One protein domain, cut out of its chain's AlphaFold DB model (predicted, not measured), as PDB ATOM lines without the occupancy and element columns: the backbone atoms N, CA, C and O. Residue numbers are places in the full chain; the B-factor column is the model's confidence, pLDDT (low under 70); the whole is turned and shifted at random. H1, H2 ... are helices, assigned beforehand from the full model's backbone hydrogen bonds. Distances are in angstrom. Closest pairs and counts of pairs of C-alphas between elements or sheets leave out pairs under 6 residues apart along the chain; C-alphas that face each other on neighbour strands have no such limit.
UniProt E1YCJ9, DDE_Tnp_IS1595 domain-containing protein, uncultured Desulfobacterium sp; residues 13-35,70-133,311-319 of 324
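What this domain is: This is residues 13 to 35, 70 to 133 and 311 to 319 of the 324 residues of the protein "DDE_Tnp_IS1595 domain-containing protein" of uncultured Desulfobacterium sp (UniProt E1YCJ9). Helix H3 lies nearest the middle: H2 meets it at a corner, residues 22 to 26 of H2 with residues 82 to 86 of H3, and the longest helix, H5, passes it at a steep tilt of 59 degrees, only just touching; H4 packs on residues 113 to 120 of H5, and the short helices H1 and H6 lie far out, H1 near H3 and H6 near H5. The unnamed stretch of residues 70 to 81 runs through the space between H2 and H5 and leads into H3, while residues 128 to 133, with the last turn of H5, stick out. The printed part has 96 residues with six named helices, H1 to H6 in order, and no named strand; the class is all helix. It is compact, with a radius of gyration of the C-alphas of 13.4 A, and rounded, spanning 36 by 29 by 27 A.

How they stand to each other: H1, residues 13 to 18, and H2, residues 22 to 33, are close but not clearly touching; their closest C-alphas, of Asp 18 and Asp 24, are 7.5 A apart, and their lines are only just about perpendicular, at 70.4 degrees. H1 is near H3, residues 82 to 94, with the closest C-alphas, of Phe 15 and Phe 90, 7.9 A apart. H2 touches H3 with residues 22 to 26 alone, closest at the C-alphas of Glu 22 and Leu 83, 5.7 A; they run the same way at a steep tilt of 68 degrees, only just short of perpendicular. H3 and H5, residues 113 to 131, only just touch, with 3 pairs of C-alphas within 8 A; the closest are those of Ile 89 and Ile 123, 7.0 A, at a steep tilt of 59 degrees, the same way. H4, residues 101 to 107, touches H5 at residues 113 to 120 alone, closest at the C-alphas of Ile 101 and Trp 117, 6.1 A, only just about perpendicular at 71 degrees. The helix packing is mostly crossed: no touching pair is at a shallow tilt. H6, residues 314 to 318, is close to H5 but not clearly touching; the closest C-alphas, of Thr 118 and Arg 314, are 6.1 A apart. H2 and H5 are apart. In H1, H2, H3, H4, H5 and H6 every O i to N i+4 pair is within hydrogen-bond range.

Where its parts are: H1 begins at C-alpha 13, (34.970, 40.326, 65.585). H2 is 16.2 A from first to last C-alpha, H3 18.1 A, H4 9.7 A and H5 27.0 A, reaching C-alpha 131 at (18.494, 42.307, 43.118). H6 ends at C-alpha 318, (37.195, 51.262, 31.809).

The domain as a whole: The two C-alphas farthest apart, of Glu 17 and Ser 319, are 39.5 A apart. Residues 36 to 69 and 134 to 310 are not printed; the C-alpha gaps across these cuts are 14.7 A from 35 to 70 and 17.5 A from 133 to 311. Of the links printed whole, H1 to H2 and H4 to H5 are tight and H3 to H4 is short. Mean pLDDT of the printed part is 94.3, and no printed residue is under 70.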
ATOM      1  N   LEU A  13      34.312  41.350  64.773       91.69
ATOM      2  CA  LEU A  13      34.970  40.326  65.585       91.69
ATOM      3  C   LEU A  13      34.533  38.918  65.172       91.69
ATOM      4  O   LEU A  13      35.379  38.076  64.906       91.69
ATOM      5  N   ILE A  14      33.226  38.704  64.992       89.62
ATOM      6  CA  ILE A  14      32.686  37.411  64.542       89.62
ATOM      7  C   ILE A  14      33.198  37.072  63.137       89.62
ATOM      8  O   ILE A  14      33.575  35.939  62.865       89.62
ATOM      9  N   PHE A  15      33.291  38.063  62.244       93.00
ATOM     10  CA  PHE A  15      33.901  37.854  60.931       93.00
ATOM     11  C   PHE A  15      35.366  37.398  61.027       93.00
ATOM     12  O   PHE A  15      35.769  36.517  60.275       93.00
ATOM     13  N   GLN A  16      36.158  37.990  61.927       92.56
ATOM     14  CA  GLN A  16      37.555  37.594  62.123       92.56
ATOM     15  C   GLN A  16      37.689  36.205  62.754       92.56
ATOM     16  O   GLN A  16      38.660  35.518  62.467       92.56
ATOM     17  N   GLU A  17      36.731  35.784  63.581       91.44
ATOM     18  CA  GLU A  17      36.677  34.420  64.113       91.44
ATOM     19  C   GLU A  17      36.379  33.399  63.006       91.44
ATOM     20  O   GLU A  17      37.065  32.379  62.933       91.44
ATOM     21  N   ASP A  18      35.416  33.704  62.126       90.88
ATOM     22  CA  ASP A  18      34.981  32.834  61.024       90.88
ATOM     23  C   ASP A  18      36.009  32.730  59.877       90.88
ATOM     24  O   ASP A  18      36.065  31.711  59.186       90.88
ATOM     25  N   PHE A  19      36.792  33.787  59.631       95.50
ATOM     26  CA  PHE A  19      37.740  33.875  58.514       95.50
ATOM     27  C   PHE A  19      39.095  34.406  58.985       95.50
ATOM     28  O   PHE A  19      39.350  35.612  58.961       95.50
ATOM     29  N   GLN A  20      39.986  33.491  59.367       94.19
ATOM     30  CA  GLN A  20      41.328  33.813  59.864       94.19
ATOM     31  C   GLN A  20      42.393  33.661  58.774       94.19
ATOM     32  O   GLN A  20      43.452  34.286  58.831       94.19
ATOM     33  N   SER A  21      42.112  32.835  57.764       94.44
ATOM     34  CA  SER A  21      43.072  32.423  56.747       94.44
ATOM     35  C   SER A  21      42.469  32.345  55.338       94.44
ATOM     36  O   SER A  21      41.253  32.406  55.128       94.44
ATOM     37  N   GLU A  22      43.341  32.186  54.336       92.88
ATOM     38  CA  GLU A  22      42.913  31.855  52.970       92.88
ATOM     39  C   GLU A  22      42.178  30.508  52.915       92.88
ATOM     40  O   GLU A  22      41.226  30.368  52.145       92.88
ATOM     41  N   ASP A  23      42.581  29.538  53.739       92.38
ATOM     42  CA  ASP A  23      41.996  28.197  53.756       92.38
ATOM     43  C   ASP A  23      40.538  28.223  54.227       92.38
ATOM     44  O   ASP A  23      39.697  27.560  53.615       92.38
ATOM     45  N   ASP A  24      40.197  29.071  55.204       94.56
ATOM     46  CA  ASP A  24      38.807  29.284  55.639       94.56
ATOM     47  C   ASP A  24      37.949  29.836  54.490       94.56
ATOM     48  O   ASP A  24      36.831  29.376  54.224       94.56
ATOM     49  N   CYS A  25      38.503  30.794  53.740       95.25
ATOM     50  CA  CYS A  25      37.834  31.388  52.586       95.25
ATOM     51  C   CYS A  25      37.619  30.359  51.464       95.25
ATOM     52  O   CYS A  25      36.541  30.305  50.857       95.25
ATOM     53  N   TYR A  26      38.624  29.523  51.187       92.56
ATOM     54  CA  TYR A  26      38.520  28.441  50.211       92.56
ATOM     55  C   TYR A  26      37.515  27.375  50.646       92.56
ATOM     56  O   TYR A  26      36.681  26.978  49.830       92.56
ATOM     57  N   ALA A  27      37.536  26.953  51.911       91.75
ATOM     58  CA  ALA A  27      36.591  25.986  52.460       91.75
ATOM     59  C   ALA A  27      35.146  26.490  52.335       91.75
ATOM     60  O   ALA A  27      34.261  25.763  51.866       91.75
ATOM     61  N   TRP A  28      34.912  27.767  52.654       94.31
ATOM     62  CA  TRP A  28      33.605  28.394  52.496       94.31
ATOM     63  C   TRP A  28      33.151  28.440  51.028       94.31
ATOM     64  O   TRP A  28      32.006  28.090  50.719       94.31
ATOM     65  N   LEU A  29      34.039  28.821  50.098       93.50
ATOM     66  CA  LEU A  29      33.720  28.838  48.664       93.50
ATOM     67  C   LEU A  29      33.444  27.443  48.119       93.50
ATOM     68  O   LEU A  29      32.532  27.292  47.306       93.50
ATOM     69  N   LEU A  30      34.208  26.439  48.552       90.50
ATOM     70  CA  LEU A  30      34.054  25.056  48.118       90.50
ATOM     71  C   LEU A  30      32.671  24.550  48.509       90.50
ATOM     72  O   LEU A  30      31.902  24.146  47.642       90.50
ATOM     73  N   LYS A  31      32.310  24.700  49.788       91.38
ATOM     74  CA  LYS A  31      30.994  24.321  50.316       91.38
ATOM     75  C   LYS A  31      29.848  25.064  49.628       91.38
ATOM     76  O   LYS A  31      28.800  24.482  49.369       91.38
ATOM     77  N   THR A  32      30.038  26.347  49.329       91.50
ATOM     78  CA  THR A  32      28.993  27.182  48.722       91.50
ATOM     79  C   THR A  32      28.781  26.871  47.246       91.50
ATOM     80  O   THR A  32      27.645  26.818  46.776       91.50
ATOM     81  N   ARG A  33      29.866  26.694  46.488       89.00
ATOM     82  CA  ARG A  33      29.795  26.469  45.039       89.00
ATOM     83  C   ARG A  33      29.494  25.016  44.704       89.00
ATOM     84  O   ARG A  33      28.793  24.752  43.731       89.00
ATOM     85  N   TRP A  34      30.027  24.099  45.502       89.38
ATOM     86  CA  TRP A  34      30.070  22.666  45.253       89.38
ATOM     87  C   TRP A  34      29.750  21.897  46.548       89.38
ATOM     88  O   TRP A  34      30.626  21.231  47.102       89.38
ATOM     89  N   PRO A  35      28.500  21.978  47.048       88.81
ATOM     90  CA  PRO A  35      28.110  21.369  48.325       88.81
ATOM     91  C   PRO A  35      28.292  19.846  48.344       88.81
ATOM     92  O   PRO A  35      28.629  19.285  49.379       88.81
ATOM     93  N   THR A  70      37.558  29.596  42.102       93.00
ATOM     94  CA  THR A  70      37.147  30.974  41.790       93.00
ATOM     95  C   THR A  70      36.628  31.159  40.357       93.00
ATOM     96  O   THR A  70      36.155  32.242  40.000       93.00
ATOM     97  N   SER A  71      36.708  30.137  39.501       91.38
ATOM     98  CA  SER A  71      36.328  30.260  38.094       91.38
ATOM     99  C   SER A  71      34.836  30.505  37.900       91.38
ATOM    100  O   SER A  71      34.008  29.830  38.498       91.38
ATOM    101  N   GLY A  72      34.489  31.475  37.047       89.06
ATOM    102  CA  GLY A  72      33.094  31.864  36.816       89.06
ATOM    103  C   GLY A  72      32.459  32.673  37.955       89.06
ATOM    104  O   GLY A  72      31.249  32.857  37.946       89.06
ATOM    105  N   THR A  73      33.254  33.160  38.913       94.69
ATOM    106  CA  THR A  73      32.810  34.062  39.997       94.69
ATOM    107  C   THR A  73      33.410  35.451  39.839       94.69
ATOM    108  O   THR A  73      34.299  35.644  39.006       94.69
ATOM    109  N   ILE A  74      33.044  36.399  40.706       96.94
ATOM    110  CA  ILE A  74      33.726  37.698  40.773       96.94
ATOM    111  C   ILE A  74      35.229  37.578  41.093       96.94
ATOM    112  O   ILE A  74      36.024  38.436  40.692       96.94
ATOM    113  N   PHE A  75      35.633  36.487  41.751       96.19
ATOM    114  CA  PHE A  75      37.016  36.175  42.116       96.19
ATOM    115  C   PHE A  75      37.813  35.552  40.960       96.19
ATOM    116  O   PHE A  75      38.989  35.227  41.121       96.19
ATOM    117  N   HIS A  76      37.200  35.360  39.787       93.56
ATOM    118  CA  HIS A  76      37.858  34.727  38.650       93.56
ATOM    119  C   HIS A  76      39.173  35.435  38.295       93.56
ATOM    120  O   HIS A  76      39.202  36.654  38.094       93.56
ATOM    121  N   LYS A  77      40.253  34.642  38.212       90.12
ATOM    122  CA  LYS A  77      41.630  35.088  37.923       90.12
ATOM    123  C   LYS A  77      42.146  36.180  38.871       90.12
ATOM    124  O   LYS A  77      42.998  36.980  38.482       90.12
ATOM    125  N   THR A  78      41.633  36.240  40.098       92.88
ATOM    126  CA  THR A  78      42.157  37.179  41.088       92.88
ATOM    127  C   THR A  78      43.560  36.778  41.536       92.88
ATOM    128  O   THR A  78      43.870  35.595  41.647       92.88
ATOM    129  N   ARG A  79      44.409  37.782  41.761       91.94
ATOM    130  CA  ARG A  79      45.711  37.638  42.433       91.94
ATOM    131  C   ARG A  79      45.679  38.194  43.857       91.94
ATOM    132  O   ARG A  79      46.646  38.055  44.590       91.94
ATOM    133  N   THR A  80      44.584  38.858  44.223       95.88
ATOM    134  CA  THR A  80      44.365  39.368  45.573       95.88
ATOM    135  C   THR A  80      43.895  38.209  46.454       95.88
ATOM    136  O   THR A  80      42.949  37.533  46.034       95.88
ATOM    137  N   PRO A  81      44.493  38.007  47.643       95.88
ATOM    138  CA  PRO A  81      44.049  37.007  48.613       95.88
ATOM    139  C   PRO A  81      42.536  37.085  48.872       95.88
ATOM    140  O   PRO A  81      41.971  38.185  48.943       95.88
ATOM    141  N   LEU A  82      41.868  35.937  48.972       96.56
ATOM    142  CA  LEU A  82      40.427  35.855  49.209       96.56
ATOM    143  C   LEU A  82      40.014  36.468  50.545       96.56
ATOM    144  O   LEU A  82      38.957  37.091  50.604       96.56
ATOM    145  N   LEU A  83      40.854  36.394  51.571       97.19
ATOM    146  CA  LEU A  83      40.593  37.022  52.861       97.19
ATOM    147  C   LEU A  83      40.386  38.535  52.700       97.19
ATOM    148  O   LEU A  83      39.402  39.089  53.188       97.19
ATOM    149  N   LYS A  84      41.220  39.200  51.885       98.12
ATOM    150  CA  LYS A  84      41.060  40.632  51.565       98.12
ATOM    151  C   LYS A  84      39.771  40.911  50.784       98.12
ATOM    152  O   LYS A  84      39.135  41.950  50.981       98.12
ATOM    153  N   TRP A  85      39.346  39.995  49.909       98.31
ATOM    154  CA  TRP A  85      38.032  40.094  49.264       98.31
ATOM    155  C   TRP A  85      36.891  39.984  50.268       98.31
ATOM    156  O   TRP A  85      35.950  40.770  50.196       98.31
ATOM    157  N   PHE A  86      36.964  39.020  51.179       98.19
ATOM    158  CA  PHE A  86      35.926  38.749  52.165       98.19
ATOM    159  C   PHE A  86      35.796  39.923  53.137       98.19
ATOM    160  O   PHE A  86      34.679  40.373  53.382       98.19
ATOM    161  N   MET A  87      36.916  40.518  53.562       98.06
ATOM    162  CA  MET A  87      36.941  41.765  54.334       98.06
ATOM    163  C   MET A  87      36.258  42.917  53.579       98.06
ATOM    164  O   MET A  87      35.400  43.601  54.138       98.06
ATOM    165  N   LEU A  88      36.567  43.124  52.291       98.50
ATOM    166  CA  LEU A  88      35.903  44.165  51.494       98.50
ATOM    167  C   LEU A  88      34.392  43.912  51.368       98.50
ATOM    168  O   LEU A  88      33.595  44.838  51.516       98.50
ATOM    169  N   ILE A  89      33.996  42.663  51.112       98.19
ATOM    170  CA  ILE A  89      32.593  42.239  51.028       98.19
ATOM    171  C   ILE A  89      31.884  42.506  52.357       98.19
ATOM    172  O   ILE A  89      30.793  43.075  52.353       98.19
ATOM    173  N   PHE A  90      32.510  42.166  53.484       97.00
ATOM    174  CA  PHE A  90      31.993  42.447  54.818       97.00
ATOM    175  C   PHE A  90      31.748  43.943  55.017       97.00
ATOM    176  O   PHE A  90      30.636  44.347  55.367       97.00
ATOM    177  N   ARG A  91      32.746  44.785  54.726       96.56
ATOM    178  CA  ARG A  91      32.652  46.242  54.906       96.56
ATOM    179  C   ARG A  91      31.585  46.860  53.997       96.56
ATOM    180  O   ARG A  91      30.793  47.683  54.454       96.56
ATOM    181  N   MET A  92      31.484  46.414  52.743       96.75
ATOM    182  CA  MET A  92      30.440  46.862  51.810       96.75
ATOM    183  C   MET A  92      29.032  46.370  52.186       96.75
ATOM    184  O   MET A  92      28.059  47.085  51.948       96.75
ATOM    185  N   ALA A  93      28.901  45.173  52.766       94.94
ATOM    186  CA  ALA A  93      27.616  44.629  53.208       94.94
ATOM    187  C   ALA A  93      27.074  45.344  54.451       94.94
ATOM    188  O   ALA A  93      25.873  45.594  54.550       94.94
ATOM    189  N   THR A  94      27.956  45.639  55.407       92.50
ATOM    190  CA  THR A  94      27.587  46.110  56.751       92.50
ATOM    191  C   THR A  94      27.570  47.633  56.877       92.50
ATOM    192  O   THR A  94      26.809  48.172  57.683       92.50
ATOM    193  N   SER A  95      28.337  48.357  56.054       90.75
ATOM    194  CA  SER A  95      28.301  49.820  56.050       90.75
ATOM    195  C   SER A  95      26.981  50.348  55.480       90.75
ATOM    196  O   SER A  95      26.637  50.116  54.318       90.75
ATOM    197  N   LYS A  96      26.257  51.146  56.276       83.25
ATOM    198  CA  LYS A  96      24.996  51.790  55.863       83.25
ATOM    199  C   LYS A  96      25.192  52.884  54.814       83.25
ATOM    200  O   LYS A  96      24.306  53.105  53.994       83.25
ATOM    201  N   THR A  97      26.331  53.573  54.843       85.88
ATOM    202  CA  THR A  97      26.621  54.733  53.984       85.88
ATOM    203  C   THR A  97      27.570  54.405  52.842       85.88
ATOM    204  O   THR A  97      27.665  55.176  51.901       85.88
ATOM    205  N   GLY A  98      28.210  53.238  52.862       88.31
ATOM    206  CA  GLY A  98      29.157  52.786  51.841       88.31
ATOM    207  C   GLY A  98      30.577  52.883  52.372       88.31
ATOM    208  O   GLY A  98      30.791  53.234  53.532       88.31
ATOM    209  N   VAL A  99      31.549  52.541  51.539       94.31
ATOM    210  CA  VAL A  99      32.964  52.550  51.931       94.31
ATOM    211  C   VAL A  99      33.778  53.415  50.981       94.31
ATOM    212  O   VAL A  99      33.539  53.427  49.766       94.31
ATOM    213  N   SER A 100      34.741  54.148  51.533       95.25
ATOM    214  CA  SER A 100      35.734  54.860  50.733       95.25
ATOM    215  C   SER A 100      36.736  53.858  50.169       95.25
ATOM    216  O   SER A 100      37.294  53.042  50.897       95.25
ATOM    217  N   ILE A 101      37.004  53.923  48.865       96.25
ATOM    218  CA  ILE A 101      37.985  53.026  48.238       96.25
ATOM    219  C   ILE A 101      39.400  53.298  48.765       96.25
ATOM    220  O   ILE A 101      40.158  52.354  48.951       96.25
ATOM    221  N   ASN A 102      39.743  54.556  49.061       95.81
ATOM    222  CA  ASN A 102      41.041  54.904  49.653       95.81
ATOM    223  C   ASN A 102      41.189  54.346  51.071       95.81
ATOM    224  O   ASN A 102      42.255  53.870  51.446       95.81
ATOM    225  N   GLU A 103      40.114  54.401  51.857       96.12
ATOM    226  CA  GLU A 103      40.093  53.824  53.201       96.12
ATOM    227  C   GLU A 103      40.254  52.307  53.137       96.12
ATOM    228  O   GLU A 103      41.142  51.767  53.788       96.12
ATOM    229  N   MET A 104      39.488  51.642  52.268       97.69
ATOM    230  CA  MET A 104      39.603  50.200  52.062       97.69
ATOM    231  C   MET A 104      40.973  49.788  51.513       97.69
ATOM    232  O   MET A 104      41.473  48.735  51.874       97.69
ATOM    233  N   ALA A 105      41.607  50.596  50.660       97.88
ATOM    234  CA  ALA A 105      42.964  50.329  50.184       97.88
ATOM    235  C   ALA A 105      43.985  50.317  51.326       97.88
ATOM    236  O   ALA A 105      44.834  49.430  51.369       97.88
ATOM    237  N   ARG A 106      43.854  51.243  52.284       97.62
ATOM    238  CA  ARG A 106      44.677  51.263  53.496       97.62
ATOM    239  C   ARG A 106      44.356  50.087  54.421       97.62
ATOM    240  O   ARG A 106      45.275  49.382  54.807       97.62
ATOM    241  N   GLU A 107      43.078  49.858  54.745       96.56
ATOM    242  CA  GLU A 107      42.639  48.765  55.638       96.56
ATOM    243  C   GLU A 107      43.032  47.376  55.107       96.56
ATOM    244  O   GLU A 107      43.357  46.486  55.883       96.56
ATOM    245  N   LEU A 108      42.995  47.182  53.786       97.38
ATOM    246  CA  LEU A 108      43.338  45.911  53.147       97.38
ATOM    247  C   LEU A 108      44.815  45.816  52.764       97.38
ATOM    248  O   LEU A 108      45.204  44.811  52.170       97.38
ATOM    249  N   GLU A 109      45.626  46.845  53.017       97.56
ATOM    250  CA  GLU A 109      47.029  46.915  52.588       97.56
ATOM    251  C   GLU A 109      47.186  46.596  51.087       97.56
ATOM    252  O   GLU A 109      47.909  45.683  50.672       97.56
ATOM    253  N   ILE A 110      46.409  47.289  50.253       97.75
ATOM    254  CA  ILE A 110      46.471  47.198  48.793       97.75
ATOM    255  C   ILE A 110      46.898  48.562  48.261       97.75
ATOM    256  O   ILE A 110      46.121  49.511  48.258       97.75
ATOM    257  N   ASN A 111      48.130  48.638  47.757       95.06
ATOM    258  CA  ASN A 111      48.728  49.900  47.307       95.06
ATOM    259  C   ASN A 111      48.059  50.480  46.050       95.06
ATOM    260  O   ASN A 111      48.024  51.695  45.864       95.06
ATOM    261  N   ASP A 112      47.521  49.632  45.169       95.50
ATOM    262  CA  ASP A 112      46.859  50.090  43.947       95.50
ATOM    263  C   ASP A 112      45.366  50.364  44.175       95.50
ATOM    264  O   ASP A 112      44.542  49.446  44.257       95.50
ATOM    265  N   TYR A 113      45.001  51.647  44.162       94.31
ATOM    266  CA  TYR A 113      43.610  52.104  44.200       94.31
ATOM    267  C   TYR A 113      42.730  51.397  43.162       94.31
ATOM    268  O   TYR A 113      41.594  51.014  43.456       94.31
ATOM    269  N   LYS A 114      43.238  51.213  41.934       95.06
ATOM    270  CA  LYS A 114      42.450  50.648  40.829       95.06
ATOM    271  C   LYS A 114      42.079  49.194  41.096       95.06
ATOM    272  O   LYS A 114      41.014  48.757  40.655       95.06
ATOM    273  N   THR A 115      42.909  48.463  41.833       97.06
ATOM    274  CA  THR A 115      42.625  47.094  42.262       97.06
ATOM    275  C   THR A 115      41.414  47.072  43.191       97.06
ATOM    276  O   THR A 115      40.418  46.438  42.850       97.06
ATOM    277  N   VAL A 116      41.419  47.846  44.282       97.69
ATOM    278  CA  VAL A 116      40.287  47.897  45.234       97.69
ATOM    279  C   VAL A 116      39.026  48.466  44.586       97.69
ATOM    280  O   VAL A 116      37.926  47.952  44.787       97.69
ATOM    281  N   TRP A 117      39.175  49.483  43.737       96.94
ATOM    282  CA  TRP A 117      38.073  50.039  42.956       96.94
ATOM    283  C   TRP A 117      37.426  48.980  42.051       96.94
ATOM    284  O   TRP A 117      36.201  48.851  42.023       96.94
ATOM    285  N   THR A 118      38.242  48.176  41.360       97.69
ATOM    286  CA  THR A 118      37.764  47.063  40.528       97.69
ATOM    287  C   THR A 118      37.063  46.019  41.390       97.69
ATOM    288  O   THR A 118      35.964  45.595  41.040       97.69
ATOM    289  N   MET A 119      37.649  45.638  42.532       98.38
ATOM    290  CA  MET A 119      37.038  44.696  43.476       98.38
ATOM    291  C   MET A 119      35.644  45.161  43.902       98.38
ATOM    292  O   MET A 119      34.672  44.419  43.757       98.38
ATOM    293  N   ALA A 120      35.525  46.419  44.331       98.00
ATOM    294  CA  ALA A 120      34.261  47.009  44.749       98.00
ATOM    295  C   ALA A 120      33.221  47.017  43.618       98.00
ATOM    296  O   ALA A 120      32.054  46.719  43.855       98.00
ATOM    297  N   HIS A 121      33.614  47.296  42.371       97.94
ATOM    298  CA  HIS A 121      32.691  47.212  41.230       97.94
ATOM    299  C   HIS A 121      32.217  45.801  40.926       97.94
ATOM    300  O   HIS A 121      31.042  45.615  40.615       97.94
ATOM    301  N   LYS A 122      33.081  44.792  41.060       98.50
ATOM    302  CA  LYS A 122      32.631  43.406  40.912       98.50
ATOM    303  C   LYS A 122      31.642  43.006  42.012       98.50
ATOM    304  O   LYS A 122      30.677  42.302  41.733       98.50
ATOM    305  N   ILE A 123      31.836  43.500  43.236       98.62
ATOM    306  CA  ILE A 123      30.879  43.313  44.336       98.62
ATOM    307  C   ILE A 123      29.553  44.023  44.019       98.62
ATOM    308  O   ILE A 123      28.493  43.416  44.151       98.62
ATOM    309  N   ARG A 124      29.586  45.264  43.512       97.94
ATOM    310  CA  ARG A 124      28.375  45.979  43.057       97.94
ATOM    311  C   ARG A 124      27.647  45.253  41.934       97.94
ATOM    312  O   ARG A 124      26.422  45.262  41.917       97.94
ATOM    313  N   LYS A 125      28.373  44.601  41.019       97.69
ATOM    314  CA  LYS A 125      27.763  43.729  40.010       97.69
ATOM    315  C   LYS A 125      27.002  42.578  40.668       97.69
ATOM    316  O   LYS A 125      25.844  42.373  40.337       97.69
ATOM    317  N   ALA A 126      27.607  41.883  41.632       98.25
ATOM    318  CA  ALA A 126      26.921  40.823  42.377       98.25
ATOM    319  C   ALA A 126      25.671  41.331  43.116       98.25
ATOM    320  O   ALA A 126      24.642  40.657  43.123       98.25
ATOM    321  N   MET A 127      25.731  42.537  43.685       97.88
ATOM    322  CA  MET A 127      24.565  43.194  44.282       97.88
ATOM    323  C   MET A 127      23.457  43.449  43.252       97.88
ATOM    324  O   MET A 127      22.303  43.099  43.495       97.88
ATOM    325  N   ALA A 128      23.810  44.030  42.103       97.06
ATOM    326  CA  ALA A 128      22.874  44.352  41.032       97.06
ATOM    327  C   ALA A 128      22.226  43.094  40.438       97.06
ATOM    328  O   ALA A 128      21.004  43.018  40.348       97.06
ATOM    329  N   ASP A 129      23.025  42.084  40.091       96.38
ATOM    330  CA  ASP A 129      22.548  40.818  39.530       96.38
ATOM    331  C   ASP A 129      21.602  40.096  40.493       96.38
ATOM    332  O   ASP A 129      20.584  39.543  40.073       96.38
ATOM    333  N   ARG A 130      21.911  40.122  41.797       95.44
ATOM    334  CA  ARG A 130      21.066  39.497  42.813       95.44
ATOM    335  C   ARG A 130      19.724  40.204  42.948       95.44
ATOM    336  O   ARG A 130      18.702  39.532  43.026       95.44
ATOM    337  N   ASP A 131      19.725  41.531  42.976       94.38
ATOM    338  CA  ASP A 131      18.494  42.307  43.118       94.38
ATOM    339  C   ASP A 131      17.674  42.349  41.834       94.38
ATOM    340  O   ASP A 131      16.457  42.438  41.912       94.38
ATOM    341  N   ASN A 132      18.287  42.176  40.661       91.38
ATOM    342  CA  ASN A 132      17.569  42.023  39.393       91.38
ATOM    343  C   ASN A 132      16.608  40.820  39.371       91.38
ATOM    344  O   ASN A 132      15.750  40.752  38.493       91.38
ATOM    345  N   GLN A 133      16.734  39.887  40.320       89.12
ATOM    346  CA  GLN A 133      15.810  38.765  40.500       89.12
ATOM    347  C   GLN A 133      14.547  39.155  41.285       89.12
ATOM    348  O   GLN A 133      13.574  38.403  41.275       89.12
ATOM    349  N   THR A 311      32.087  37.337  36.714       93.44
ATOM    350  CA  THR A 311      32.932  38.531  36.841       93.44
ATOM    351  C   THR A 311      32.605  39.579  35.779       93.44
ATOM    352  O   THR A 311      32.219  39.251  34.664       93.44
ATOM    353  N   ILE A 312      32.887  40.837  36.114       93.88
ATOM    354  CA  ILE A 312      33.205  41.892  35.149       93.88
ATOM    355  C   ILE A 312      34.703  42.203  35.217       93.88
ATOM    356  O   ILE A 312      35.317  42.090  36.282       93.88
ATOM    357  N   THR A 313      35.317  42.524  34.089       92.00
ATOM    358  CA  THR A 313      36.744  42.833  33.974       92.00
ATOM    359  C   THR A 313      37.019  44.322  34.163       92.00
ATOM    360  O   THR A 313      36.145  45.177  34.008       92.00
ATOM    361  N   ARG A 314      38.274  44.652  34.489       90.62
ATOM    362  CA  ARG A 314      38.713  46.049  34.570       90.62
ATOM    363  C   ARG A 314      38.553  46.756  33.224       90.62
ATOM    364  O   ARG A 314      38.131  47.903  33.200       90.62
ATOM    365  N   ASP A 315      38.853  46.082  32.123       91.38
ATOM    366  CA  ASP A 315      38.805  46.700  30.797       91.38
ATOM    367  C   ASP A 315      37.363  47.028  30.391       91.38
ATOM    368  O   ASP A 315      37.101  48.131  29.915       91.38
ATOM    369  N   GLU A 316      36.397  46.160  30.706       92.31
ATOM    370  CA  GLU A 316      34.966  46.469  30.566       92.31
ATOM    371  C   GLU A 316      34.574  47.679  31.431       92.31
ATOM    372  O   GLU A 316      33.973  48.640  30.934       92.31
ATOM    373  N   LEU A 317      35.008  47.696  32.698       92.19
ATOM    374  CA  LEU A 317      34.796  48.815  33.620       92.19
ATOM    375  C   LEU A 317      35.495  50.110  33.200       92.19
ATOM    376  O   LEU A 317      35.075  51.169  33.653       92.19
ATOM    377  N   MET A 318      36.499  50.074  32.326       88.50
ATOM    378  CA  MET A 318      37.195  51.262  31.809       88.50
ATOM    379  C   MET A 318      36.750  51.647  30.390       88.50
ATOM    380  O   MET A 318      36.890  52.804  30.007       88.50
ATOM    381  N   SER A 319      36.116  50.736  29.646       88.38
ATOM    382  CA  SER A 319      35.647  50.953  28.269       88.38
ATOM    383  C   SER A 319      34.662  52.128  28.128       88.38
ATOM    384  O   SER A 319      33.981  52.504  29.071       88.38
TER     385      SER A 319